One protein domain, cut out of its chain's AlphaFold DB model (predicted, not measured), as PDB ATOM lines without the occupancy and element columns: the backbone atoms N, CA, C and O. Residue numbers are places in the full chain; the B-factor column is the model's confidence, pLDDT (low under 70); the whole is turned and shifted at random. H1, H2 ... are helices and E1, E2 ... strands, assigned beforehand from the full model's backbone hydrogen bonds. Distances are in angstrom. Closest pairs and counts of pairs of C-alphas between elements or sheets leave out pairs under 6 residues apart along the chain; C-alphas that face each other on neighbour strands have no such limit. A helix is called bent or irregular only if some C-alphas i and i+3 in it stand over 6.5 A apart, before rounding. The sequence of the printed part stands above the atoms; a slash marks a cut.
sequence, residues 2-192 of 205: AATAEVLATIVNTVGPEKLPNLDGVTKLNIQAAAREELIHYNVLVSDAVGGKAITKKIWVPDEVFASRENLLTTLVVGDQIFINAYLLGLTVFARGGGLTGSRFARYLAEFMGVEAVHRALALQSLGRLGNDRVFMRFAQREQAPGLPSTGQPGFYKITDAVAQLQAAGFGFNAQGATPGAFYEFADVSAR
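This is residues 2 to 192 of the 205 residues of an uncharacterized protein of Solirubrobacterales bacterium (UniProt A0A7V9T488). Two long helical hairpins, H1 with H2 and H4 with H5, stand side by side as a bundle of four helices, while the small two-stranded sheet of E1 and E2 lies over H1 at one side. H6 packs along H4, and residues 127 to 158, with no named element, loop from the end of H5 to H6. The printed part has 191 residues, in the order H1 H2 E1 H3 H4 H5 H6 E2 H7, with an antiparallel sheet, E1 - E2. The class is mostly helix; the whole is compact, with a radius of gyration of the C-alphas of 15.7 A and spans of 49 by 37 by 31 A.

Start at the sheet, where E1, residues 58 to 62, and E2, residues 181 to 185, are antiparallel at 155 degrees; look for N 61 and O 182 at 2.9 A, and N 184 and O 59 at 2.8 A. Next find H1, residues 2 to 19, whose closest C-alpha pair with E1 is Leu 8 and Ile 59, 6.6 A. H1 touches H7, residues 186 to 190, with its residues 7 to 15 alone; the closest C-alphas, of Ile 11 and Val 189, are 6.1 A apart. H1 forms a helical hairpin with H2, residues 25 to 46: they touch at Asn 13 and Ala 35, C-alphas 4.7 A apart, at a shallow tilt of 26 degrees, opposite ways. H4, residues 69 to 97, is the hub. It touches H1, closest C-alphas Gly 16 and Leu 72 at 6.6 A. It makes a helical hairpin with H5, residues 99 to 126, closest C-alphas Leu 91 and Ala 106 at 4.5 A, with a shallow tilt of 17 degrees. H5 touches H2, closest C-alphas Thr 27 and Ser 126 at 6.1 A. H6, residues 159 to 168, touches residues 79 to 89 of H4 alone, closest C-alphas Ile 82 and Ala 162 at 6.1 A. H3, residues 63 to 66, and H4 touch only at the corner, Val 65 and Leu 72, C-alphas 5.1 A apart. Every O i to N i+4 pair is within hydrogen-bond range in H2, H4, H5 and H7, but 12 of 14 in H1 and 5 of 6 in H6; H3 is too short for one.

Find C-alpha 2 at (58.376, -2.133, -123.625), where H1 begins; it runs 25.7 A and is irregular, but only just, with C-alphas 14 and 17 6.53 A apart. H2 is 31.9 A long. H4 begins at C-alpha 69, (34.708, 7.329, -117.282), and runs 41.6 A; H5 runs 40.9 A. H7 ends at C-alpha 190, (51.791, 11.517, -130.314).

The farthest C-alphas, of Asn 22 and Gly 99, are 49.0 A apart. The links H2 to E1, H5 to H6 and H6 to E2 are long. The printed part has no cut, and no printed residue is under 70 in pLDDT.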
ATOM      1  N   ALA A   2      58.539  -3.356-124.435       82.12
ATOM      2  CA  ALA A   2      58.376  -2.133-123.625       82.12
ATOM      3  C   ALA A   2      57.988  -0.895-124.466       82.12
ATOM      4  O   ALA A   2      56.945  -0.311-124.243       82.12
ATOM      5  N   ALA A   3      58.703  -0.600-125.559       90.69
ATOM      6  CA  ALA A   3      58.328   0.520-126.435       90.69
ATOM      7  C   ALA A   3      56.944   0.365-127.111       90.69
ATOM      8  O   ALA A   3      56.354   1.349-127.532       90.69
ATOM      9  N   THR A   4      56.415  -0.856-127.255       92.19
ATOM     10  CA  THR A   4      55.042  -1.073-127.758       92.19
ATOM     11  C   THR A   4      53.997  -0.870-126.666       92.19
ATOM     12  O   THR A   4      52.893  -0.442-126.985       92.19
ATOM     13  N   ALA A   5      54.338  -1.155-125.406       92.31
ATOM     14  CA  ALA A   5      53.503  -0.798-124.264       92.31
ATOM     15  C   ALA A   5      53.329   0.722-124.200       92.31
ATOM     16  O   ALA A   5      52.199   1.187-124.227       92.31
ATOM     17  N   GLU A   6      54.424   1.478-124.311       96.00
ATOM     18  CA  GLU A   6      54.363   2.945-124.299       96.00
ATOM     19  C   GLU A   6      53.572   3.540-125.467       96.00
ATOM     20  O   GLU A   6      52.855   4.526-125.312       96.00
ATOM     21  N   VAL A   7      53.630   2.909-126.645       98.00
ATOM     22  CA  VAL A   7      52.762   3.269-127.774       98.00
ATOM     23  C   VAL A   7      51.286   3.137-127.393       98.00
ATOM     24  O   VAL A   7      50.504   4.052-127.642       98.00
ATOM     25  N   LEU A   8      50.898   2.000-126.808       98.06
ATOM     26  CA  LEU A   8      49.527   1.750-126.364       98.06
ATOM     27  C   LEU A   8      49.112   2.736-125.261       98.06
ATOM     28  O   LEU A   8      48.048   3.342-125.371       98.06
ATOM     29  N   ALA A   9      49.954   2.910-124.243       98.00
ATOM     30  CA  ALA A   9      49.709   3.771-123.090       98.00
ATOM     31  C   ALA A   9      49.496   5.228-123.523       98.00
ATOM     32  O   ALA A   9      48.462   5.827-123.226       98.00
ATOM     33  N   THR A  10      50.408   5.759-124.345       98.50
ATOM     34  CA  THR A  10      50.296   7.105-124.930       98.50
ATOM     35  C   THR A  10      48.987   7.268-125.701       98.50
ATOM     36  O   THR A  10      48.313   8.294-125.573       98.50
ATOM     37  N   ILE A  11      48.606   6.263-126.504       98.81
ATOM     38  CA  ILE A  11      47.373   6.306-127.292       98.81
ATOM     39  C   ILE A  11      46.150   6.387-126.381       98.81
ATOM     40  O   ILE A  11      45.333   7.292-126.546       98.81
ATOM     41  N   VAL A  12      46.018   5.469-125.422       98.69
ATOM     42  CA  VAL A  12      44.834   5.397-124.552       98.69
ATOM     43  C   VAL A  12      44.728   6.644-123.673       98.69
ATOM     44  O   VAL A  12      43.652   7.243-123.611       98.69
ATOM     45  N   ASN A  13      45.834   7.085-123.068       98.50
ATOM     46  CA  ASN A  13      45.861   8.266-122.205       98.50
ATOM     47  C   ASN A  13      45.632   9.577-122.981       98.50
ATOM     48  O   ASN A  13      44.993  10.490-122.465       98.50
ATOM     49  N   THR A  14      46.067   9.682-124.244       98.44
ATOM     50  CA  THR A  14      45.768  10.870-125.071       98.44
ATOM     51  C   THR A  14      44.308  10.877-125.526       98.44
ATOM     52  O   THR A  14      43.621  11.889-125.418       98.44
ATOM     53  N   VAL A  15      43.812   9.743-126.033       98.62
ATOM     54  CA  VAL A  15      42.486   9.652-126.667       98.62
ATOM     55  C   VAL A  15      41.351   9.639-125.644       98.62
ATOM     56  O   VAL A  15      40.277  10.177-125.914       98.62
ATOM     57  N   GLY A  16      41.564   9.051-124.465       98.25
ATOM     58  CA  GLY A  16      40.541   8.927-123.425       98.25
ATOM     59  C   GLY A  16      39.863  10.259-123.077       98.25
ATOM     60  O   GLY A  16      38.646  10.373-123.241       98.25
ATOM     61  N   PRO A  17      40.619  11.298-122.680       97.25
ATOM     62  CA  PRO A  17      40.078  12.629-122.403       97.25
ATOM     63  C   PRO A  17      39.394  13.325-123.586       97.25
ATOM     64  O   PRO A  17      38.559  14.204-123.377       97.25
ATOM     65  N   GLU A  18      39.739  12.965-124.822       97.38
ATOM     66  CA  GLU A  18      39.117  13.519-126.033       97.38
ATOM     67  C   GLU A  18      37.749  12.889-126.297       97.38
ATOM     68  O   GLU A  18      36.815  13.570-126.719       97.38
ATOM     69  N   LYS A  19      37.629  11.584-126.037       98.00
ATOM     70  CA  LYS A  19      36.379  10.827-126.177       98.00
ATOM     71  C   LYS A  19      35.427  11.050-125.005       98.00
ATOM     72  O   LYS A  19      34.217  10.923-125.178       98.00
ATOM     73  N   LEU A  20      35.956  11.413-123.838       97.38
ATOM     74  CA  LEU A  20      35.200  11.633-122.608       97.38
ATOM     75  C   LEU A  20      35.354  13.089-122.130       97.38
ATOM     76  O   LEU A  20      36.047  13.350-121.147       97.38
ATOM     77  N   PRO A  21      34.684  14.063-122.778       91.50
ATOM     78  CA  PRO A  21      34.852  15.483-122.455       91.50
ATOM     79  C   PRO A  21      34.367  15.869-121.047       91.50
ATOM     80  O   PRO A  21      34.744  16.925-120.547       91.50
ATOM     81  N   ASN A  22      33.566  15.015-120.399       91.88
ATOM     82  CA  ASN A  22      32.952  15.264-119.092       91.88
ATOM     83  C   ASN A  22      33.763  14.709-117.903       91.88
ATOM     84  O   ASN A  22      33.213  14.535-116.816       91.88
ATOM     85  N   LEU A  23      35.047  14.384-118.091       96.56
ATOM     86  CA  LEU A  23      35.934  14.070-116.968       96.56
ATOM     87  C   LEU A  23      36.082  15.292-116.052       96.56
ATOM     88  O   LEU A  23      36.187  16.424-116.525       96.56
ATOM     89  N   ASP A  24      36.131  15.060-114.739       97.00
ATOM     90  CA  ASP A  24      36.477  16.118-113.792       97.00
ATOM     91  C   ASP A  24      37.893  16.649-114.072       97.00
ATOM     92  O   ASP A  24      38.764  15.919-114.551       97.00
ATOM     93  N   GLY A  25      38.118  17.937-113.793       95.62
ATOM     94  CA  GLY A  25      39.340  18.630-114.210       95.62
ATOM     95  C   GLY A  25      40.624  17.989-113.681       95.62
ATOM     96  O   GLY A  25      41.593  17.878-114.423       95.62
ATOM     97  N   VAL A  26      40.615  17.503-112.436       95.56
ATOM     98  CA  VAL A  26      41.784  16.858-111.816       95.56
ATOM     99  C   VAL A  26      42.082  15.516-112.481       95.56
ATOM    100  O   VAL A  26      43.217  15.266-112.876       95.56
ATOM    101  N   THR A  27      41.066  14.671-112.668       97.38
ATOM    102  CA  THR A  27      41.230  13.388-113.367       97.38
ATOM    103  C   THR A  27      41.720  13.600-114.795       97.38
ATOM    104  O   THR A  27      42.632  12.910-115.240       97.38
ATOM    105  N   LYS A  28      41.151  14.578-115.508       97.12
ATOM    106  CA  LYS A  28      41.576  14.916-116.866       97.12
ATOM    107  C   LYS A  28      43.049  15.325-116.914       97.12
ATOM    108  O   LYS A  28      43.778  14.775-117.732       97.12
ATOM    109  N   LEU A  29      43.478  16.244-116.047       95.12
ATOM    110  CA  LEU A  29      44.870  16.698-115.984       95.12
ATOM    111  C   LEU A  29      45.828  15.539-115.692       95.12
ATOM    112  O   LEU A  29      46.804  15.374-116.410       95.12
ATOM    113  N   ASN A  30      45.507  14.678-114.723       96.38
ATOM    114  CA  ASN A  30      46.347  13.522-114.395       96.38
ATOM    115  C   ASN A  30      46.489  12.535-115.566       96.38
ATOM    116  O   ASN A  30      47.584  12.039-115.813       96.38
ATOM    117  N   ILE A  31      45.415  12.269-116.316       97.56
ATOM    118  CA  ILE A  31      45.475  11.384-117.495       97.56
ATOM    119  C   ILE A  31      46.284  12.036-118.629       97.56
ATOM    120  O   ILE A  31      47.045  11.364-119.319       97.56
ATOM    121  N   GLN A  32      46.147  13.350-118.825       96.00
ATOM    122  CA  GLN A  32      46.921  14.083-119.831       96.00
ATOM    123  C   GLN A  32      48.414  14.153-119.473       96.00
ATOM    124  O   GLN A  32      49.254  13.994-120.359       96.00
ATOM    125  N   ALA A  33      48.737  14.325-118.190       96.12
ATOM    126  CA  ALA A  33      50.095  14.223-117.670       96.12
ATOM    127  C   ALA A  33      50.671  12.818-117.903       96.12
ATOM    128  O   ALA A  33      51.743  12.695-118.495       96.12
ATOM    129  N   ALA A  34      49.915  11.765-117.565       97.06
ATOM    130  CA  ALA A  34      50.308  10.388-117.856       97.06
ATOM    131  C   ALA A  34      50.585  10.197-119.355       97.06
ATOM    132  O   ALA A  34      51.661   9.748-119.723       97.06
ATOM    133  N   ALA A  35      49.699  10.661-120.247       97.44
ATOM    134  CA  ALA A  35      49.914  10.576-121.696       97.44
ATOM    135  C   ALA A  35      51.264  11.159-122.149       97.44
ATOM    136  O   ALA A  35      51.918  10.610-123.040       97.44
ATOM    137  N   ARG A  36      51.680  12.279-121.545       96.31
ATOM    138  CA  ARG A  36      52.961  12.926-121.830       96.31
ATOM    139  C   ARG A  36      54.142  12.131-121.284       96.31
ATOM    140  O   ARG A  36      55.153  12.019-121.979       96.31
ATOM    141  N   GLU A  37      54.016  11.585-120.081       95.88
ATOM    142  CA  GLU A  37      55.027  10.728-119.452       95.88
ATOM    143  C   GLU A  37      55.283   9.470-120.287       95.88
ATOM    144  O   GLU A  37      56.436   9.213-120.627       95.88
ATOM    145  N   GLU A  38      54.235   8.796-120.766       96.62
ATOM    146  CA  GLU A  38      54.369   7.612-121.633       96.62
ATOM    147  C   GLU A  38      55.031   7.937-122.976       96.62
ATOM    148  O   GLU A  38      55.869   7.188-123.493       96.62
ATOM    149  N   LEU A  39      54.737   9.110-123.546       96.31
ATOM    150  CA  LEU A  39      55.423   9.564-124.754       96.31
ATOM    151  C   LEU A  39      56.920   9.797-124.488       96.31
ATOM    152  O   LEU A  39      57.766   9.491-125.335       96.31
ATOM    153  N   ILE A  40      57.275  10.324-123.315       94.69
ATOM    154  CA  ILE A  40      58.673  10.499-122.912       94.69
ATOM    155  C   ILE A  40      59.332   9.137-122.674       94.69
ATOM    156  O   ILE A  40      60.419   8.912-123.209       94.69
ATOM    157  N   HIS A  41      58.682   8.209-121.967       94.94
ATOM    158  CA  HIS A  41      59.160   6.838-121.776       94.94
ATOM    159  C   HIS A  41      59.436   6.155-123.117       94.94
ATOM    160  O   HIS A  41      60.532   5.622-123.330       94.94
ATOM    161  N   TYR A  42      58.502   6.253-124.070       95.88
ATOM    162  CA  TYR A  42      58.693   5.778-125.437       95.88
ATOM    163  C   TYR A  42      59.964   6.368-126.063       95.88
ATOM    164  O   TYR A  42      60.800   5.618-126.574       95.88
ATOM    165  N   ASN A  43      60.137   7.692-125.997       95.00
ATOM    166  CA  ASN A  43      61.289   8.386-126.577       95.00
ATOM    167  C   ASN A  43      62.614   7.938-125.947       95.00
ATOM    168  O   ASN A  43      63.587   7.715-126.667       95.00
ATOM    169  N   VAL A  44      62.652   7.737-124.626       93.25
ATOM    170  CA  VAL A  44      63.825   7.177-123.939       93.25
ATOM    171  C   VAL A  44      64.114   5.765-124.440       93.25
ATOM    172  O   VAL A  44      65.252   5.467-124.807       93.25
ATOM    173  N   LEU A  45      63.099   4.899-124.505       92.56
ATOM    174  CA  LEU A  45      63.262   3.507-124.922       92.56
ATOM    175  C   LEU A  45      63.784   3.374-126.353       92.56
ATOM    176  O   LEU A  45      64.550   2.449-126.614       92.56
ATOM    177  N   VAL A  46      63.379   4.257-127.268       94.56
ATOM    178  CA  VAL A  46      63.816   4.211-128.676       94.56
ATOM    179  C   VAL A  46      65.034   5.080-128.984       94.56
ATOM    180  O   VAL A  46      65.518   5.049-130.112       94.56
ATOM    181  N   SER A  47      65.535   5.839-128.007       92.88
ATOM    182  CA  SER A  47      66.766   6.621-128.150       92.88
ATOM    183  C   SER A  47      67.980   5.729-128.414       92.88
ATOM    184  O   SER A  47      67.999   4.567-128.010       92.88
ATOM    185  N   ASP A  48      69.046   6.284-128.991       88.50
ATOM    186  CA  ASP A  48      70.299   5.550-129.236       88.50
ATOM    187  C   ASP A  48      70.944   5.001-127.950       88.50
ATOM    188  O   ASP A  48      71.670   4.007-127.982       88.50
ATOM    189  N   ALA A  49      70.653   5.608-126.792       84.94
ATOM    190  CA  ALA A  49      71.163   5.162-125.497       84.94
ATOM    191  C   ALA A  49      70.557   3.824-125.033       84.94
ATOM    192  O   ALA A  49      71.189   3.100-124.250       84.94
ATOM    193  N   VAL A  50      69.344   3.499-125.499       87.75
ATOM    194  CA  VAL A  50      68.611   2.271-125.147       87.75
ATOM    195  C   VAL A  50      68.456   1.334-126.348       87.75
ATOM    196  O   VAL A  50      68.615   0.124-126.200       87.75
ATOM    197  N   GLY A  51      68.187   1.871-127.538       88.75
ATOM    198  CA  GLY A  51      68.093   1.132-128.800       88.75
ATOM    199  C   GLY A  51      66.853   0.241-128.923       88.75
ATOM    200  O   GLY A  51      66.811  -0.661-129.764       88.75
ATOM    201  N   GLY A  52      65.845   0.454-128.075       88.81
ATOM    202  CA  GLY A  52      64.586  -0.271-128.111       88.81
ATOM    203  C   GLY A  52      63.786   0.031-129.376       88.81
ATOM    204  O   GLY A  52      63.925   1.070-130.016       88.81
ATOM    205  N   LYS A  53      62.917  -0.905-129.757       92.81
ATOM    206  CA  LYS A  53      62.022  -0.748-130.908       92.81
ATOM    207  C   LYS A  53      60.618  -1.198-130.543       92.81
ATOM    208  O   LYS A  53      60.429  -2.251-129.923       92.81
ATOM    209  N   ALA A  54      59.634  -0.397-130.937       93.19
ATOM    210  CA  ALA A  54      58.248  -0.826-130.919       93.19
ATOM    211  C   ALA A  54      58.020  -1.827-132.061       93.19
ATOM    212  O   ALA A  54      58.449  -1.603-133.189       93.19
ATOM    213  N   ILE A  55      57.348  -2.933-131.751       93.06
ATOM    214  CA  ILE A  55      56.960  -3.971-132.713       93.06
ATOM    215  C   ILE A  55      55.885  -3.433-133.667       93.06
ATOM    216  O   ILE A  55      55.887  -3.746-134.851       93.06
ATOM    217  N   THR A  56      54.984  -2.598-133.152       95.88
ATOM    218  CA  THR A  56      53.972  -1.878-133.925       95.88
ATOM    219  C   THR A  56      53.793  -0.468-133.371       95.88
ATOM    220  O   THR A  56      54.045  -0.226-132.189       95.88
ATOM    221  N   LYS A  57      53.336   0.437-134.238       97.88
ATOM    222  CA  LYS A  57      52.874   1.795-133.923       97.88
ATOM    223  C   LYS A  57      51.382   2.002-134.213       97.88
ATOM    224  O   LYS A  57      50.878   3.105-134.061       97.88
ATOM    225  N   LYS A  58      50.693   0.934-134.612       98.38
ATOM    226  CA  LYS A  58      49.271   0.904-134.931       98.38
ATOM    227  C   LYS A  58      48.563  -0.007-133.944       98.38
ATOM    228  O   LYS A  58      48.868  -1.206-133.890       98.38
ATOM    229  N   ILE A  59      47.639   0.554-133.175       98.56
ATOM    230  CA  ILE A  59      46.932  -0.152-132.103       98.56
ATOM    231  C   ILE A  59      45.434  -0.126-132.377       98.56
ATOM    232  O   ILE A  59      44.875   0.928-132.667       98.56
ATOM    233  N   TRP A  60      44.786  -1.284-132.287       98.75
ATOM    234  CA  TRP A  60      43.333  -1.377-132.200       98.75
ATOM    235  C   TRP A  60      42.918  -1.227-130.740       98.75
ATOM    236  O   TRP A  60      43.327  -2.038-129.903       98.75
ATOM    237  N   VAL A  61      42.121  -0.206-130.439       98.69
ATOM    238  CA  VAL A  61      41.580   0.036-129.097       98.69
ATOM    239  C   VAL A  61      40.084  -0.290-129.104       98.69
ATOM    240  O   VAL A  61      39.381   0.225-129.978       98.69
ATOM    241  N   PRO A  62      39.587  -1.127-128.172       98.56
ATOM    242  CA  PRO A  62      38.160  -1.409-128.051       98.56
ATOM    243  C   PRO A  62      37.331  -0.155-127.770       98.56
ATOM    244  O   PRO A  62      37.720   0.661-126.936       98.56
ATOM    245  N   ASP A  63      36.150  -0.045-128.381       98.56
ATOM    246  CA  ASP A  63      35.226   1.073-128.131       98.56
ATOM    247  C   ASP A  63      34.802   1.131-126.655       98.56
ATOM    248  O   ASP A  63      34.658   2.212-126.085       98.56
ATOM    249  N   GLU A  64      34.679  -0.040-126.017       98.00
ATOM    250  CA  GLU A  64      34.322  -0.193-124.603       98.00
ATOM    251  C   GLU A  64      35.257   0.599-123.677       98.00
ATOM    252  O   GLU A  64      34.789   1.164-122.689       98.00
ATOM    253  N   VAL A  65      36.549   0.719-124.019       98.44
ATOM    254  CA  VAL A  65      37.534   1.495-123.239       98.44
ATOM    255  C   VAL A  65      37.087   2.948-123.082       98.44
ATOM    256  O   VAL A  65      37.268   3.541-122.023       98.44
ATOM    257  N   PHE A  66      36.477   3.519-124.120       98.38
ATOM    258  CA  PHE A  66      36.056   4.918-124.153       98.38
ATOM    259  C   PHE A  66      34.551   5.107-123.929       98.38
ATOM    260  O   PHE A  66      34.064   6.231-124.031       98.38
ATOM    261  N   ALA A  67      33.806   4.042-123.620       97.88
ATOM    262  CA  ALA A  67      32.353   4.112-123.463       97.88
ATOM    263  C   ALA A  67      31.921   4.878-122.199       97.88
ATOM    264  O   ALA A  67      30.828   5.442-122.154       97.88
ATOM    265  N   SER A  68      32.768   4.922-121.166       98.31
ATOM    266  CA  SER A  68      32.486   5.646-119.926       98.31
ATOM    267  C   SER A  68      33.764   6.035-119.178       98.31
ATOM    268  O   SER A  68      34.836   5.464-119.391       98.31
ATOM    269  N   ARG A  69      33.640   6.982-118.238       97.94
ATOM    270  CA  ARG A  69      34.708   7.329-117.282       97.94
ATOM    271  C   ARG A  69      35.190   6.106-116.500       97.94
ATOM    272  O   ARG A  69      36.387   5.953-116.294       97.94
ATOM    273  N   GLU A  70      34.268   5.258-116.054       97.81
ATOM    274  CA  GLU A  70      34.601   4.061-115.282       97.81
ATOM    275  C   GLU A  70      35.378   3.046-116.121       97.81
ATOM    276  O   GLU A  70      36.372   2.501-115.640       97.81
ATOM    277  N   ASN A  71      34.992   2.852-117.382       98.31
ATOM    278  CA  ASN A  71      35.676   1.936-118.288       98.31
ATOM    279  C   ASN A  71      37.092   2.410-118.610       98.31
ATOM    280  O   ASN A  71      38.025   1.606-118.534       98.31
ATOM    281  N   LEU A  72      37.272   3.703-118.904       98.62
ATOM    282  CA  LEU A  72      38.597   4.270-119.149       98.62
ATOM    283  C   LEU A  72      39.483   4.078-117.919       98.62
ATOM    284  O   LEU A  72      40.537   3.462-118.017       98.62
ATOM    285  N   LEU A  73      39.042   4.544-116.748       98.38
ATOM    286  CA  LEU A  73      39.846   4.469-115.528       98.38
ATOM    287  C   LEU A  73      40.135   3.020-115.111       98.38
ATOM    288  O   LEU A  73      41.244   2.719-114.686       98.38
ATOM    289  N   THR A  74      39.176   2.105-115.269       98.25
ATOM    290  CA  THR A  74      39.404   0.674-115.014       98.25
ATOM    291  C   THR A  74      40.430   0.099-115.986       98.25
ATOM    292  O   THR A  74      41.294  -0.675-115.574       98.25
ATOM    293  N   THR A  75      40.373   0.502-117.258       98.38
ATOM    294  CA  THR A  75      41.359   0.112-118.271       98.38
ATOM    295  C   THR A  75      42.751   0.608-117.901       98.38
ATOM    296  O   THR A  75      43.683  -0.187-117.960       98.38
ATOM    297  N   LEU A  76      42.886   1.866-117.463       98.44
ATOM    298  CA  LEU A  76      44.163   2.428-117.004       98.44
ATOM    299  C   LEU A  76      44.707   1.639-115.806       98.44
ATOM    300  O   LEU A  76      45.785   1.071-115.888       98.44
ATOM    301  N   VAL A  77      43.906   1.435-114.753       97.69
ATOM    302  CA  VAL A  77      44.342   0.670-113.567       97.69
ATOM    303  C   VAL A  77      44.831  -0.742-113.920       97.69
ATOM    304  O   VAL A  77      45.797  -1.238-113.330       97.69
ATOM    305  N   VAL A  78      44.145  -1.428-114.839       96.50
ATOM    306  CA  VAL A  78      44.528  -2.779-115.275       96.50
ATOM    307  C   VAL A  78      45.759  -2.739-116.185       96.50
ATOM    308  O   VAL A  78      46.647  -3.578-116.018       96.50
ATOM    309  N   GLY A  79      45.824  -1.781-117.111       96.38
ATOM    310  CA  GLY A  79      46.935  -1.565-118.037       96.38
ATOM    311  C   GLY A  79      48.236  -1.248-117.309       96.38
ATOM    312  O   GLY A  79      49.197  -2.006-117.444       96.38
ATOM    313  N   ASP A  80      48.223  -0.243-116.435       97.25
ATOM    314  CA  ASP A  80      49.373   0.157-115.618       97.25
ATOM    315  C   ASP A  80      49.841  -1.024-114.758       97.25
ATOM    316  O   ASP A  80      51.028  -1.293-114.599       97.25
ATOM    317  N   GLN A  81      48.917  -1.850-114.251       95.44
ATOM    318  CA  GLN A  81      49.306  -3.052-113.520       95.44
ATOM    319  C   GLN A  81      49.976  -4.117-114.411       95.44
ATOM    320  O   GLN A  81      50.848  -4.861-113.942       95.44
ATOM    321  N   ILE A  82      49.594  -4.235-115.679       95.12
ATOM    322  CA  ILE A  82      50.308  -5.084-116.641       95.12
ATOM    323  C   ILE A  82      51.706  -4.503-116.903       95.12
ATOM    324  O   ILE A  82      52.679  -5.263-116.923       95.12
ATOM    325  N   PHE A  83      51.847  -3.182-117.022       95.25
ATOM    326  CA  PHE A  83      53.130  -2.523-117.286       95.25
ATOM    327  C   PHE A  83      54.080  -2.540-116.091       95.25
ATOM    328  O   PHE A  83      55.218  -2.976-116.247       95.25
ATOM    329  N   ILE A  84      53.608  -2.257-114.874       95.38
ATOM    330  CA  ILE A  84      54.346  -2.486-113.619       95.38
ATOM    331  C   ILE A  84      54.935  -3.900-113.598       95.38
ATOM    332  O   ILE A  84      56.099  -4.107-113.246       95.38
ATOM    333  N   ASN A  85      54.141  -4.895-114.002       94.69
ATOM    334  CA  ASN A  85      54.586  -6.276-114.000       94.69
ATOM    335  C   ASN A  85      55.660  -6.554-115.067       94.69
ATOM    336  O   ASN A  85      56.682  -7.183-114.777       94.69
ATOM    337  N   ALA A  86      55.471  -6.019-116.275       93.31
ATOM    338  CA  ALA A  86      56.460  -6.058-117.346       93.31
ATOM    339  C   ALA A  86      57.783  -5.381-116.943       93.31
ATOM    340  O   ALA A  86      58.859  -5.926-117.215       93.31
ATOM    341  N   TYR A  87      57.715  -4.242-116.251       94.69
ATOM    342  CA  TYR A  87      58.884  -3.508-115.784       94.69
ATOM    343  C   TYR A  87      59.640  -4.240-114.683       94.69
ATOM    344  O   TYR A  87      60.862  -4.353-114.772       94.69
ATOM    345  N   LEU A  88      58.946  -4.838-113.712       95.12
ATOM    346  CA  LEU A  88      59.576  -5.702-112.705       95.12
ATOM    347  C   LEU A  88      60.277  -6.915-113.340       95.12
ATOM    348  O   LEU A  88      61.376  -7.297-112.914       95.12
ATOM    349  N   LEU A  89      59.687  -7.506-114.386       93.56
ATOM    350  CA  LEU A  89      60.302  -8.615-115.120       93.56
ATOM    351  C   LEU A  89      61.579  -8.160-115.831       93.56
ATOM    352  O   LEU A  89      62.631  -8.781-115.670       93.56
ATOM    353  N   GLY A  90      61.501  -7.065-116.590       91.81
ATOM    354  CA  GLY A  90      62.652  -6.507-117.296       91.81
ATOM    355  C   GLY A  90      63.766  -6.087-116.335       91.81
ATOM    356  O   GLY A  90      64.927  -6.422-116.562       91.81
ATOM    357  N   LEU A  91      63.414  -5.443-115.220       94.25
ATOM    358  CA  LEU A  91      64.345  -5.062-114.161       94.25
ATOM    359  C   LEU A  91      65.089  -6.280-113.619       94.25
ATOM    360  O   LEU A  91      66.312  -6.251-113.516       94.25
ATOM    361  N   THR A  92      64.376  -7.376-113.351       93.50
ATOM    362  CA  THR A  92      64.988  -8.632-112.891       93.50
ATOM    363  C   THR A  92      65.990  -9.182-113.910       93.50
ATOM    364  O   THR A  92      67.072  -9.636-113.532       93.50
ATOM    365  N   VAL A  93      65.656  -9.129-115.204       93.06
ATOM    366  CA  VAL A  93      66.531  -9.599-116.289       93.06
ATOM    367  C   VAL A  93      67.798  -8.747-116.387       93.06
ATOM    368  O   VAL A  93      68.900  -9.297-116.372       93.06
ATOM    369  N   PHE A  94      67.670  -7.421-116.449       93.56
ATOM    370  CA  PHE A  94      68.824  -6.531-116.610       93.56
ATOM    371  C   PHE A  94      69.694  -6.447-115.355       93.56
ATOM    372  O   PHE A  94      70.920  -6.438-115.472       93.56
ATOM    373  N   ALA A  95      69.090  -6.475-114.162       94.44
ATOM    374  CA  ALA A  95      69.835  -6.531-112.908       94.44
ATOM    375  C   ALA A  95      70.666  -7.818-112.809       94.44
ATOM    376  O   ALA A  95      71.828  -7.773-112.414       94.44
ATOM    377  N   ARG A  96      70.108  -8.963-113.231       94.00
ATOM    378  CA  ARG A  96      70.839 -10.239-113.271       94.00
ATOM    379  C   ARG A  96      71.964 -10.240-114.306       94.00
ATOM    380  O   ARG A  96      72.988 -10.871-114.067       94.00
ATOM    381  N   GLY A  97      71.776  -9.559-115.437       89.62
ATOM    382  CA  GLY A  97      72.812  -9.413-116.463       89.62
ATOM    383  C   GLY A  97      74.056  -8.661-115.970       89.62
ATOM    384  O   GLY A  97      75.154  -8.929-116.450       89.62
ATOM    385  N   GLY A  98      73.897  -7.769-114.985       87.19
ATOM    386  CA  GLY A  98      74.992  -7.032-114.356       87.19
ATOM    387  C   GLY A  98      75.683  -6.013-115.274       87.19
ATOM    388  O   GLY A  98      75.202  -5.665-116.355       87.19
ATOM    389  N   GLY A  99      76.831  -5.502-114.819       92.62
ATOM    390  CA  GLY A  99      77.622  -4.495-115.535       92.62
ATOM    391  C   GLY A  99      76.965  -3.108-115.599       92.62
ATOM    392  O   GLY A  99      75.842  -2.901-115.146       92.62
ATOM    393  N   LEU A 100      77.674  -2.128-116.168       89.44
ATOM    394  CA  LEU A 100      77.181  -0.744-116.244       89.44
ATOM    395  C   LEU A 100      75.909  -0.625-117.093       89.44
ATOM    396  O   LEU A 100      74.955   0.037-116.688       89.44
ATOM    397  N   THR A 101      75.868  -1.301-118.242       88.44
ATOM    398  CA  THR A 101      74.707  -1.281-119.143       88.44
ATOM    399  C   THR A 101      73.482  -1.947-118.515       88.44
ATOM    400  O   THR A 101      72.398  -1.367-118.554       88.44
ATOM    401  N   GLY A 102      73.645  -3.125-117.897       90.81
ATOM    402  CA  GLY A 102      72.550  -3.822-117.218       90.81
ATOM    403  C   GLY A 102      71.999  -3.011-116.047       90.81
ATOM    404  O   GLY A 102      70.792  -2.795-115.970       90.81
ATOM    405  N   SER A 103      72.874  -2.451-115.207       93.00
ATOM    406  CA  SER A 103      72.470  -1.559-114.111       93.00
ATOM    407  C   SER A 103      71.737  -0.311-114.608       93.00
ATOM    408  O   SER A 103      70.737   0.092-114.015       93.00
ATOM    409  N   ARG A 104      72.184   0.290-115.718       91.50
ATOM    410  CA  ARG A 104      71.519   1.454-116.318       91.50
ATOM    411  C   ARG A 104      70.106   1.119-116.793       91.50
ATOM    412  O   ARG A 104      69.184   1.874-116.505       91.50
ATOM    413  N   PHE A 105      69.919  -0.005-117.481       92.06
ATOM    414  CA  PHE A 105      68.589  -0.421-117.933       92.06
ATOM    415  C   PHE A 105      67.687  -0.843-116.777       92.06
ATOM    416  O   PHE A 105      66.526  -0.449-116.753       92.06
ATOM    417  N   ALA A 106      68.216  -1.555-115.782       94.31
ATOM    418  CA  ALA A 106      67.469  -1.862-114.568       94.31
ATOM    419  C   ALA A 106      66.975  -0.581-113.875       94.31
ATOM    420  O   ALA A 106      65.819  -0.528-113.464       94.31
ATOM    421  N   ARG A 107      67.805   0.472-113.815       94.44
ATOM    422  CA  ARG A 107      67.404   1.781-113.281       94.44
ATOM    423  C   ARG A 107      66.265   2.414-114.081       94.44
ATOM    424  O   ARG A 107      65.276   2.788-113.467       94.44
ATOM    425  N   TYR A 108      66.360   2.502-115.410       93.31
ATOM    426  CA  TYR A 108      65.276   3.092-116.213       93.31
ATOM    427  C   TYR A 108      63.948   2.352-116.032       93.31
ATOM    428  O   TYR A 108      62.912   2.983-115.867       93.31
ATOM    429  N   LEU A 109      63.969   1.017-115.984       93.75
ATOM    430  CA  LEU A 109      62.745   0.246-115.747       93.75
ATOM    431  C   LEU A 109      62.207   0.426-114.320       93.75
ATOM    432  O   LEU A 109      60.998   0.362-114.125       93.75
ATOM    433  N   ALA A 110      63.074   0.656-113.327       95.69
ATOM    434  CA  ALA A 110      62.643   1.011-111.975       95.69
ATOM    435  C   ALA A 110      61.969   2.390-111.942       95.69
ATOM    436  O   ALA A 110      60.953   2.553-111.273       95.69
ATOM    437  N   GLU A 111      62.540   3.360-112.661       95.31
ATOM    438  CA  GLU A 111      62.004   4.718-112.785       95.31
ATOM    439  C   GLU A 111      60.618   4.692-113.446       95.31
ATOM    440  O   GLU A 111      59.675   5.221-112.861       95.31
ATOM    441  N   PHE A 112      60.456   3.985-114.571       95.19
ATOM    442  CA  PHE A 112      59.153   3.841-115.238       95.19
ATOM    443  C   PHE A 112      58.141   3.091-114.371       95.19
ATOM    444  O   PHE A 112      57.025   3.558-114.196       95.19
ATOM    445  N   MET A 113      58.538   1.989-113.721       96.06
ATOM    446  CA  MET A 113      57.657   1.267-112.790       96.06
ATOM    447  C   MET A 113      57.147   2.156-111.649       96.06
ATOM    448  O   MET A 113      56.000   2.012-111.224       96.06
ATOM    449  N   GLY A 114      57.984   3.071-111.153       96.38
ATOM    450  CA  GLY A 114      57.579   4.048-110.147       96.38
ATOM    451  C   GLY A 114      56.508   5.012-110.661       96.38
ATOM    452  O   GLY A 114      55.554   5.285-109.939       96.38
ATOM    453  N   VAL A 115      56.642   5.483-111.902       96.75
ATOM    454  CA  VAL A 115      55.663   6.367-112.556       96.75
ATOM    455  C   VAL A 115      54.338   5.637-112.810       96.75
ATOM    456  O   VAL A 115      53.288   6.115-112.394       96.75
ATOM    457  N   GLU A 116      54.390   4.421-113.343       97.44
ATOM    458  CA  GLU A 116      53.219   3.561-113.582       97.44
ATOM    459  C   GLU A 116      52.432   3.267-112.293       97.44
ATOM    460  O   GLU A 116      51.200   3.220-112.265       97.44
ATOM    461  N   ALA A 117      53.133   3.111-111.165       97.44
ATOM    462  CA  ALA A 117      52.488   2.976-109.862       97.44
ATOM    463  C   ALA A 117      51.717   4.243-109.450       97.44
ATOM    464  O   ALA A 117      50.667   4.130-108.808       97.44
ATOM    465  N   VAL A 118      52.209   5.432-109.817       97.81
ATOM    466  CA  VAL A 118      51.518   6.709-109.585       97.81
ATOM    467  C   VAL A 118      50.297   6.832-110.494       97.81
ATOM    468  O   VAL A 118      49.219   7.140-109.985       97.81
ATOM    469  N   HIS A 119      50.419   6.528-111.792       98.31
ATOM    470  CA  HIS A 119      49.283   6.515-112.731       98.31
ATOM    471  C   HIS A 119      48.153   5.633-112.217       98.31
ATOM    472  O   HIS A 119      47.024   6.100-112.025       98.31
ATOM    473  N   ARG A 120      48.498   4.399-111.839       97.88
ATOM    474  CA  ARG A 120      47.552   3.437-111.288       97.88
ATOM    475  C   ARG A 120      46.860   3.967-110.034       97.88
ATOM    476  O   ARG A 120      45.644   3.819-109.882       97.88
ATOM    477  N   ALA A 121      47.624   4.555-109.112       98.06
ATOM    478  CA  ALA A 121      47.094   5.092-107.862       98.06
ATOM    479  C   ALA A 121      46.122   6.256-108.107       98.06
ATOM    480  O   ALA A 121      45.063   6.311-107.476       98.06
ATOM    481  N   LEU A 122      46.444   7.152-109.044       98.38
ATOM    482  CA  LEU A 122      45.587   8.275-109.419       98.38
ATOM    483  C   LEU A 122      44.315   7.800-110.130       98.38
ATOM    484  O   LEU A 122      43.228   8.270-109.799       98.38
ATOM    485  N   ALA A 123      44.407   6.813-111.026       98.19
ATOM    486  CA  ALA A 123      43.237   6.236-111.684       98.19
ATOM    487  C   ALA A 123      42.293   5.539-110.681       98.19
ATOM    488  O   ALA A 123      41.074   5.721-110.741       98.19
ATOM    489  N   LEU A 124      42.841   4.814-109.695       97.69
ATOM    490  CA  LEU A 124      42.066   4.263-108.575       97.69
ATOM    491  C   LEU A 124      41.395   5.356-107.739       97.69
ATOM    492  O   LEU A 124      40.212   5.236-107.418       97.69
ATOM    493  N   GLN A 125      42.119   6.424-107.403       97.69
ATOM    494  CA  GLN A 125      41.563   7.542-106.645       97.69
ATOM    495  C   GLN A 125      40.415   8.213-107.407       97.69
ATOM    496  O   GLN A 125      39.369   8.493-106.819       97.69
ATOM    497  N   SER A 126      40.556   8.396-108.720       97.75
ATOM    498  CA  SER A 126      39.485   8.891-109.584       97.75
ATOM    499  C   SER A 126      38.277   7.942-109.616       97.75
ATOM    500  O   SER A 126      37.139   8.403-109.707       97.75
ATOM    501  N   LEU A 127      38.467   6.632-109.450       96.94
ATOM    502  CA  LEU A 127      37.377   5.664-109.252       96.94
ATOM    503  C   LEU A 127      36.765   5.686-107.835       96.94
ATOM    504  O   LEU A 127      35.890   4.874-107.544       96.94
ATOM    505  N   GLY A 128      37.216   6.573-106.941       95.94
ATOM    506  CA  GLY A 128      36.787   6.597-105.540       95.94
ATOM    507  C   GLY A 128      37.345   5.433-104.715       95.94
ATOM    508  O   GLY A 128      36.766   5.061-103.695       95.94
ATOM    509  N   ARG A 129      38.449   4.826-105.162       95.94
ATOM    510  CA  ARG A 129      39.124   3.700-104.505       95.94
ATOM    511  C   ARG A 129      40.427   4.168-103.860       95.94
ATOM    512  O   ARG A 129      40.951   5.236-104.165       95.94
ATOM    513  N   LEU A 130      40.967   3.361-102.950       94.75
ATOM    514  CA  LEU A 130      42.251   3.652-102.318       94.75
ATOM    515  C   LEU A 130      43.370   3.556-103.368       94.75
ATOM    516  O   LEU A 130      43.564   2.491-103.936       94.75
ATOM    517  N   GLY A 131      44.103   4.643-103.627       94.38
ATOM    518  CA  GLY A 131      45.254   4.615-104.544       94.38
ATOM    519  C   GLY A 131      46.473   3.895-103.953       94.38
ATOM    520  O   GLY A 131      47.186   3.185-104.655       94.38
ATOM    521  N   ASN A 132      46.671   4.015-102.637       93.88
ATOM    522  CA  ASN A 132      47.693   3.291-101.878       93.88
ATOM    523  C   ASN A 132      47.164   1.920-101.410       93.88
ATOM    524  O   ASN A 132      47.021   1.667-100.216       93.88
ATOM    525  N   ASP A 133      46.766   1.071-102.361       92.88
ATOM    526  CA  ASP A 133      46.046  -0.186-102.102       92.88
ATOM    527  C   ASP A 133      46.940  -1.401-101.812       92.88
ATOM    528  O   ASP A 133      46.421  -2.501-101.610       92.88
ATOM    529  N   ARG A 134      48.269  -1.250-101.818       90.94
ATOM    530  CA  ARG A 134      49.201  -2.381-101.694       90.94
ATOM    531  C   ARG A 134      50.522  -2.000-101.043       90.94
ATOM    532  O   ARG A 134      51.019  -0.895-101.209       90.94
ATOM    533  N   VAL A 135      51.126  -2.976-100.366       89.38
ATOM    534  CA  VAL A 135      52.471  -2.855 -99.769       89.38
ATOM    535  C   VAL A 135      53.572  -3.149-100.792       89.38
ATOM    536  O   VAL A 135      54.654  -2.576-100.725       89.38
ATOM    537  N   PHE A 136      53.296  -4.026-101.759       89.81
ATOM    538  CA  PHE A 136      54.226  -4.385-102.828       89.81
ATOM    539  C   PHE A 136      53.534  -4.307-104.179       89.81
ATOM    540  O   PHE A 136      52.385  -4.730-104.326       89.81
ATOM    541  N   MET A 137      54.264  -3.822-105.181       91.12
ATOM    542  CA  MET A 137      53.829  -3.922-106.567       91.12
ATOM    543  C   MET A 137      53.790  -5.387-107.003       91.12
ATOM    544  O   MET A 137      54.653  -6.193-106.645       91.12
ATOM    545  N   ARG A 138      52.753  -5.742-107.761       87.62
ATOM    546  CA  ARG A 138      52.471  -7.130-108.130       87.62
ATOM    547  C   ARG A 138      53.479  -7.620-109.171       87.62
ATOM    548  O   ARG A 138      53.516  -7.118-110.295       87.62
ATOM    549  N   PHE A 139      54.254  -8.641-108.799       86.69
ATOM    550  CA  PHE A 139      55.015  -9.441-109.748       86.69
ATOM    551  C   PHE A 139      54.159 -10.619-110.236       86.69
ATOM    552  O   PHE A 139      53.290 -10.445-111.076       86.69
ATOM    553  N   ALA A 140      54.307 -11.811-109.673       84.75
ATOM    554  CA  ALA A 140      53.470 -12.960-110.036       84.75
ATOM    555  C   ALA A 140      52.279 -13.186-109.095       84.75
ATOM    556  O   ALA A 140      51.471 -14.092-109.309       84.75
ATOM    557  N   GLN A 141      52.176 -12.384-108.033       90.25
ATOM    558  CA  GLN A 141      51.089 -12.472-107.064       90.25
ATOM    559  C   GLN A 141      49.736 -12.197-107.739       90.25
ATOM    560  O   GLN A 141      49.669 -11.621-108.824       90.25
ATOM    561  N   ARG A 142      48.642 -12.624-107.103       92.06
ATOM    562  CA  ARG A 142      47.285 -12.327-107.583       92.06
ATOM    563  C   ARG A 142      46.918 -10.875-107.287       92.06
ATOM    564  O   ARG A 142      47.336 -10.340-106.265       92.06
ATOM    565  N   GLU A 143      46.134 -10.256-108.167       92.50
ATOM    566  CA  GLU A 143      45.552  -8.937-107.890       92.50
ATOM    567  C   GLU A 143      44.560  -9.039-106.727       92.50
ATOM    568  O   GLU A 143      43.710  -9.930-106.708       92.50
ATOM    569  N   GLN A 144      44.685  -8.136-105.761       89.94
ATOM    570  CA  GLN A 144      43.873  -8.108-104.543       89.94
ATOM    571  C   GLN A 144      42.970  -6.875-104.474       89.94
ATOM    572  O   GLN A 144      42.038  -6.862-103.674       89.94
ATOM    573  N   ALA A 145      43.213  -5.866-105.315       88.81
ATOM    574  CA  ALA A 145      42.374  -4.683-105.398       88.81
ATOM    575  C   ALA A 145      40.928  -5.106-105.704       88.81
ATOM    576  O   ALA A 145      40.700  -5.797-106.703       88.81
ATOM    577  N   PRO A 146      39.952  -4.749-104.855       88.44
ATOM    578  CA  PRO A 146      38.579  -5.203-105.011       88.44
ATOM    579  C   PRO A 146      37.895  -4.525-106.203       88.44
ATOM    580  O   PRO A 146      38.160  -3.363-106.519       88.44
ATOM    581  N   GLY A 147      36.979  -5.256-106.844       88.12
ATOM    582  CA  GLY A 147      36.099  -4.729-107.890       88.12
ATOM    583  C   GLY A 147      36.799  -4.384-109.206       88.12
ATOM    584  O   GLY A 147      36.287  -3.550-109.953       88.12
ATOM    585  N   LEU A 148      37.991  -4.922-109.473       91.94
ATOM    586  CA  LEU A 148      38.619  -4.844-110.792       91.94
ATOM    587  C   LEU A 148      38.290  -6.115-111.588       91.94
ATOM    588  O   LEU A 148      38.231  -7.199-111.009       91.94
ATOM    589  N   PRO A 149      38.179  -6.042-112.924       93.00
ATOM    590  CA  PRO A 149      38.078  -7.240-113.762       93.00
ATOM    591  C   PRO A 149      39.265  -8.200-113.583       93.00
ATOM    592  O   PRO A 149      39.146  -9.406-113.785       93.00
ATOM    593  N   SER A 150      40.422  -7.666-113.181       91.81
ATOM    594  CA  SER A 150      41.638  -8.429-112.918       91.81
ATOM    595  C   SER A 150      41.731  -8.988-111.495       91.81
ATOM    596  O   SER A 150      42.679  -9.724-111.226       91.81
ATOM    597  N   THR A 151      40.794  -8.691-110.579       93.88
ATOM    598  CA  THR A 151      40.837  -9.192-109.194       93.88
ATOM    599  C   THR A 151      40.942 -10.719-109.177       93.88
ATOM    600  O   THR A 151      40.209 -11.431-109.859       93.88
ATOM    601  N   GLY A 152      41.887 -11.242-108.397       93.31
ATOM    602  CA  GLY A 152      42.182 -12.667-108.314       93.31
ATOM    603  C   GLY A 152      43.036 -13.208-109.463       93.31
ATOM    604  O   GLY A 152      43.571 -14.308-109.321       93.31
ATOM    605  N   GLN A 153      43.246 -12.474-110.559       91.88
ATOM    606  CA  GLN A 153      44.106 -12.924-111.657       91.88
ATOM    607  C   GLN A 153      45.585 -12.875-111.247       91.88
ATOM    608  O   GLN A 153      46.003 -11.912-110.590       91.88
ATOM    609  N   PRO A 154      46.390 -13.892-111.606       92.12
ATOM    610  CA  PRO A 154      47.829 -13.859-111.369       92.12
ATOM    611  C   PRO A 154      48.496 -12.782-112.237       92.12
ATOM    612  O   PRO A 154      47.962 -12.373-113.271       92.12
ATOM    613  N   GLY A 155      49.679 -12.329-111.824       91.50
ATOM    614  CA  GLY A 155      50.602 -11.672-112.750       91.50
ATOM    615  C   GLY A 155      51.235 -12.678-113.718       91.50
ATOM    616  O   GLY A 155      50.712 -13.775-113.928       91.50
ATOM    617  N   PHE A 156      52.379 -12.331-114.296       92.62
ATOM    618  CA  PHE A 156      53.063 -13.179-115.268       92.62
ATOM    619  C   PHE A 156      54.584 -13.205-115.085       92.62
ATOM    620  O   PHE A 156      55.188 -12.337-114.459       92.62
ATOM    621  N   TYR A 157      55.207 -14.231-115.671       92.81
ATOM    622  CA  TYR A 157      56.665 -14.412-115.708       92.81
ATOM    623  C   TYR A 157      57.245 -14.311-117.121       92.81
ATOM    624  O   TYR A 157      58.465 -14.317-117.291       92.81
ATOM    625  N   LYS A 158      56.390 -14.245-118.147       91.56
ATOM    626  CA  LYS A 158      56.800 -14.093-119.541       91.56
ATOM    627  C   LYS A 158      56.186 -12.826-120.094       91.56
ATOM    628  O   LYS A 158      54.986 -12.610-119.992       91.56
ATOM    629  N   ILE A 159      57.008 -12.013-120.746       88.31
ATOM    630  CA  ILE A 159      56.549 -10.747-121.322       88.31
ATOM    631  C   ILE A 159      55.486 -10.945-122.418       88.31
ATOM    632  O   ILE A 159      54.655 -10.072-122.643       88.31
ATOM    633  N   THR A 160      55.459 -12.116-123.063       89.69
ATOM    634  CA  THR A 160      54.414 -12.499-124.025       89.69
ATOM    635  C   THR A 160      53.026 -12.567-123.395       89.69
ATOM    636  O   THR A 160      52.041 -12.296-124.077       89.69
ATOM    637  N   ASP A 161      52.941 -12.869-122.099       92.06
ATOM    638  CA  ASP A 161      51.669 -12.980-121.389       92.06
ATOM    639  C   ASP A 161      51.031 -11.598-121.188       92.06
ATOM    640  O   ASP A 161      49.810 -11.493-121.179       92.06
ATOM    641  N   ALA A 162      51.830 -10.523-121.120       91.62
ATOM    642  CA  ALA A 162      51.322  -9.150-121.104       91.62
ATOM    643  C   ALA A 162      50.515  -8.839-122.374       91.62
ATOM    644  O   ALA A 162      49.400  -8.329-122.308       91.62
ATOM    645  N   VAL A 163      51.057  -9.205-123.542       91.56
ATOM    646  CA  VAL A 163      50.352  -9.029-124.821       91.56
ATOM    647  C   VAL A 163      49.129  -9.927-124.899       91.56
ATOM    648  O   VAL A 163      48.082  -9.451-125.323       91.56
ATOM    649  N   ALA A 164      49.219 -11.172-124.428       92.56
ATOM    650  CA  ALA A 164      48.065 -12.063-124.394       92.56
ATOM    651  C   ALA A 164      46.931 -11.505-123.513       92.56
ATOM    652  O   ALA A 164      45.772 -11.559-123.914       92.56
ATOM    653  N   GLN A 165      47.248 -10.924-122.349       93.50
ATOM    654  CA  GLN A 165      46.258 -10.286-121.472       93.50
ATOM    655  C   GLN A 165      45.592  -9.076-122.143       93.50
ATOM    656  O   GLN A 165      44.369  -8.957-122.108       93.50
ATOM    657  N   LEU A 166      46.369  -8.217-122.810       94.94
ATOM    658  CA  LEU A 166      45.832  -7.064-123.542       94.94
ATOM    659  C   LEU A 166      44.971  -7.502-124.740       94.94
ATOM    660  O   LEU A 166      43.891  -6.959-124.958       94.94
ATOM    661  N   GLN A 167      45.395  -8.529-125.478       95.56
ATOM    662  CA  GLN A 167      44.609  -9.092-126.580       95.56
ATOM    663  C   GLN A 167      43.309  -9.742-126.100       95.56
ATOM    664  O   GLN A 167      42.271  -9.573-126.738       95.56
ATOM    665  N   ALA A 168      43.337 -10.434-124.958       93.75
ATOM    666  CA  ALA A 168      42.140 -10.995-124.335       93.75
ATOM    667  C   ALA A 168      41.154  -9.905-123.883       93.75
ATOM    668  O   ALA A 168      39.947 -10.127-123.922       93.75
ATOM    669  N   ALA A 169      41.651  -8.718-123.520       94.56
ATOM    670  CA  ALA A 169      40.835  -7.533-123.249       94.56
ATOM    671  C   ALA A 169      40.329  -6.823-124.525       94.56
ATOM    672  O   ALA A 169      39.670  -5.792-124.433       94.56
ATOM    673  N   GLY A 170      40.625  -7.359-125.715       96.94
ATOM    674  CA  GLY A 170      40.140  -6.852-126.998       96.94
ATOM    675  C   GLY A 170      41.106  -5.919-127.729       96.94
ATOM    676  O   GLY A 170      40.802  -5.520-128.852       96.94
ATOM    677  N   PHE A 171      42.268  -5.580-127.162       98.06
ATOM    678  CA  PHE A 171      43.267  -4.774-127.871       98.06
ATOM    679  C   PHE A 171      43.898  -5.549-129.031       98.06
ATOM    680  O   PHE A 171      44.065  -6.767-128.987       98.06
ATOM    681  N   GLY A 172      44.309  -4.832-130.073       97.69
ATOM    682  CA  GLY A 172      45.020  -5.412-131.209       97.69
ATOM    683  C   GLY A 172      46.316  -4.672-131.524       97.69
ATOM    684  O   GLY A 172      46.404  -3.452-131.411       97.69
ATOM    685  N   PHE A 173      47.339  -5.417-131.936       96.88
ATOM    686  CA  PHE A 173      48.681  -4.901-132.222       96.88
ATOM    687  C   PHE A 173      48.981  -5.083-133.712       96.88
ATOM    688  O   PHE A 173      49.304  -6.186-134.141       96.88
ATOM    689  N   ASN A 174      48.841  -4.014-134.507       97.31
ATOM    690  CA  ASN A 174      48.825  -4.061-135.982       97.31
ATOM    691  C   ASN A 174      47.780  -5.027-136.582       97.31
ATOM    692  O   ASN A 174      47.904  -5.484-137.716       97.31
ATOM    693  N   ALA A 175      46.761  -5.368-135.806       97.69
ATOM    694  CA  ALA A 175      45.679  -6.253-136.190       97.69
ATOM    695  C   ALA A 175      44.413  -5.788-135.479       97.69
ATOM    696  O   ALA A 175      44.496  -5.148-134.428       97.69
ATOM    697  N   GLN A 176      43.258  -6.093-136.061       98.19
ATOM    698  CA  GLN A 176      41.981  -5.835-135.415       98.19
ATOM    699  C   GLN A 176      41.863  -6.708-134.157       98.19
ATOM    700  O   GLN A 176      42.289  -7.865-134.153       98.19
ATOM    701  N   GLY A 177      41.323  -6.132-133.086       97.00
ATOM    702  CA  GLY A 177      41.050  -6.842-131.844       97.00
ATOM    703  C   GLY A 177      39.789  -7.705-131.907       97.00
ATOM    704  O   GLY A 177      39.053  -7.695-132.892       97.00
ATOM    705  N   ALA A 178      39.524  -8.451-130.834       95.19
ATOM    706  CA  ALA A 178      38.386  -9.375-130.762       95.19
ATOM    707  C   ALA A 178      37.020  -8.681-130.576       95.19
ATOM    708  O   ALA A 178      35.980  -9.314-130.752       95.19
ATOM    709  N   THR A 179      37.012  -7.397-130.216       96.19
ATOM    710  CA  THR A 179      35.808  -6.603-129.934       96.19
ATOM    711  C   THR A 179      35.727  -5.372-130.847       96.19
ATOM    712  O   THR A 179      36.763  -4.948-131.377       96.19
ATOM    713  N   PRO A 180      34.531  -4.764-131.022       98.44
ATOM    714  CA  PRO A 180      34.385  -3.478-131.707       98.44
ATOM    715  C   PRO A 180      35.352  -2.426-131.157       98.44
ATOM    716  O   PRO A 180      35.681  -2.435-129.968       98.44
ATOM    717  N   GLY A 181      35.854  -1.571-132.038       98.31
ATOM    718  CA  GLY A 181      36.940  -0.648-131.749       98.31
ATOM    719  C   GLY A 181      37.405   0.094-132.992       98.31
ATOM    720  O   GLY A 181      36.795   0.016-134.063       98.31
ATOM    721  N   ALA A 182      38.533   0.780-132.853       98.69
ATOM    722  CA  ALA A 182      39.153   1.513-133.944       98.69
ATOM    723  C   ALA A 182      40.677   1.417-133.898       98.69
ATOM    724  O   ALA A 182      41.285   1.223-132.842       98.69
ATOM    725  N   PHE A 183      41.300   1.595-135.062       98.75
ATOM    726  CA  PHE A 183      42.741   1.784-135.143       98.75
ATOM    727  C   PHE A 183      43.135   3.212-134.791       98.75
ATOM    728  O   PHE A 183      42.531   4.174-135.259       98.75
ATOM    729  N   TYR A 184      44.228   3.311-134.048       98.69
ATOM    730  CA  TYR A 184      44.921   4.543-133.732       98.69
ATOM    731  C   TYR A 184      46.380   4.412-134.162       98.69
ATOM    732  O   TYR A 184      47.057   3.433-133.828       98.69
ATOM    733  N   GLU A 185      46.848   5.400-134.919       98.56
ATOM    734  CA  GLU A 185      48.237   5.503-135.356       98.56
ATOM    735  C   GLU A 185      49.019   6.354-134.354       98.56
ATOM    736  O   GLU A 185      48.655   7.489-134.047       98.56
ATOM    737  N   PHE A 186      50.122   5.814-133.843       98.44
ATOM    738  CA  PHE A 186      50.924   6.479-132.819       98.44
ATOM    739  C   PHE A 186      51.479   7.823-133.289       98.44
ATOM    740  O   PHE A 186      51.553   8.751-132.496       98.44
ATOM    741  N   ALA A 187      51.854   7.951-134.566       98.06
ATOM    742  CA  ALA A 187      52.361   9.215-135.101       98.06
ATOM    743  C   ALA A 187      51.317  10.334-134.957       98.06
ATOM    744  O   ALA A 187      51.623  11.386-134.399       98.06
ATOM    745  N   ASP A 188      50.075  10.058-135.350       98.25
ATOM    746  CA  ASP A 188      48.976  11.022-135.284       98.25
ATOM    747  C   ASP A 188      48.613  11.368-133.838       98.25
ATOM    748  O   ASP A 188      48.353  12.524-133.511       98.25
ATOM    749  N   VAL A 189      48.601  10.366-132.951       98.44
ATOM    750  CA  VAL A 189      48.254  10.578-131.542       98.44
ATOM    751  C   VAL A 189      49.376  11.283-130.776       98.44
ATOM    752  O   VAL A 189      49.099  12.234-130.055       98.44
ATOM    753  N   SER A 190      50.636  10.899-130.983       97.62
ATOM    754  CA  SER A 190      51.791  11.517-130.314       97.62
ATOM    755  C   SER A 190      51.961  12.998-130.661       97.62
ATOM    756  O   SER A 190      52.349  13.790-129.806       97.62
ATOM    757  N   ALA A 191      51.618  13.399-131.891       97.31
ATOM    758  CA  ALA A 191      51.704  14.790-132.338       97.31
ATOM    759  C   ALA A 191      50.741  15.733-131.595       97.31
ATOM    760  O   ALA A 191      50.956  16.943-131.574       97.31
ATOM    761  N   ARG A 192      49.676  15.184-131.003       96.38
ATOM    762  CA  ARG A 192      48.638  15.928-130.275       96.38
ATOM    763  C   ARG A 192      48.545  15.541-128.798       96.38
ATOM    764  O   ARG A 192      47.648  16.021-128.109       96.38
TER     765      ARG A 192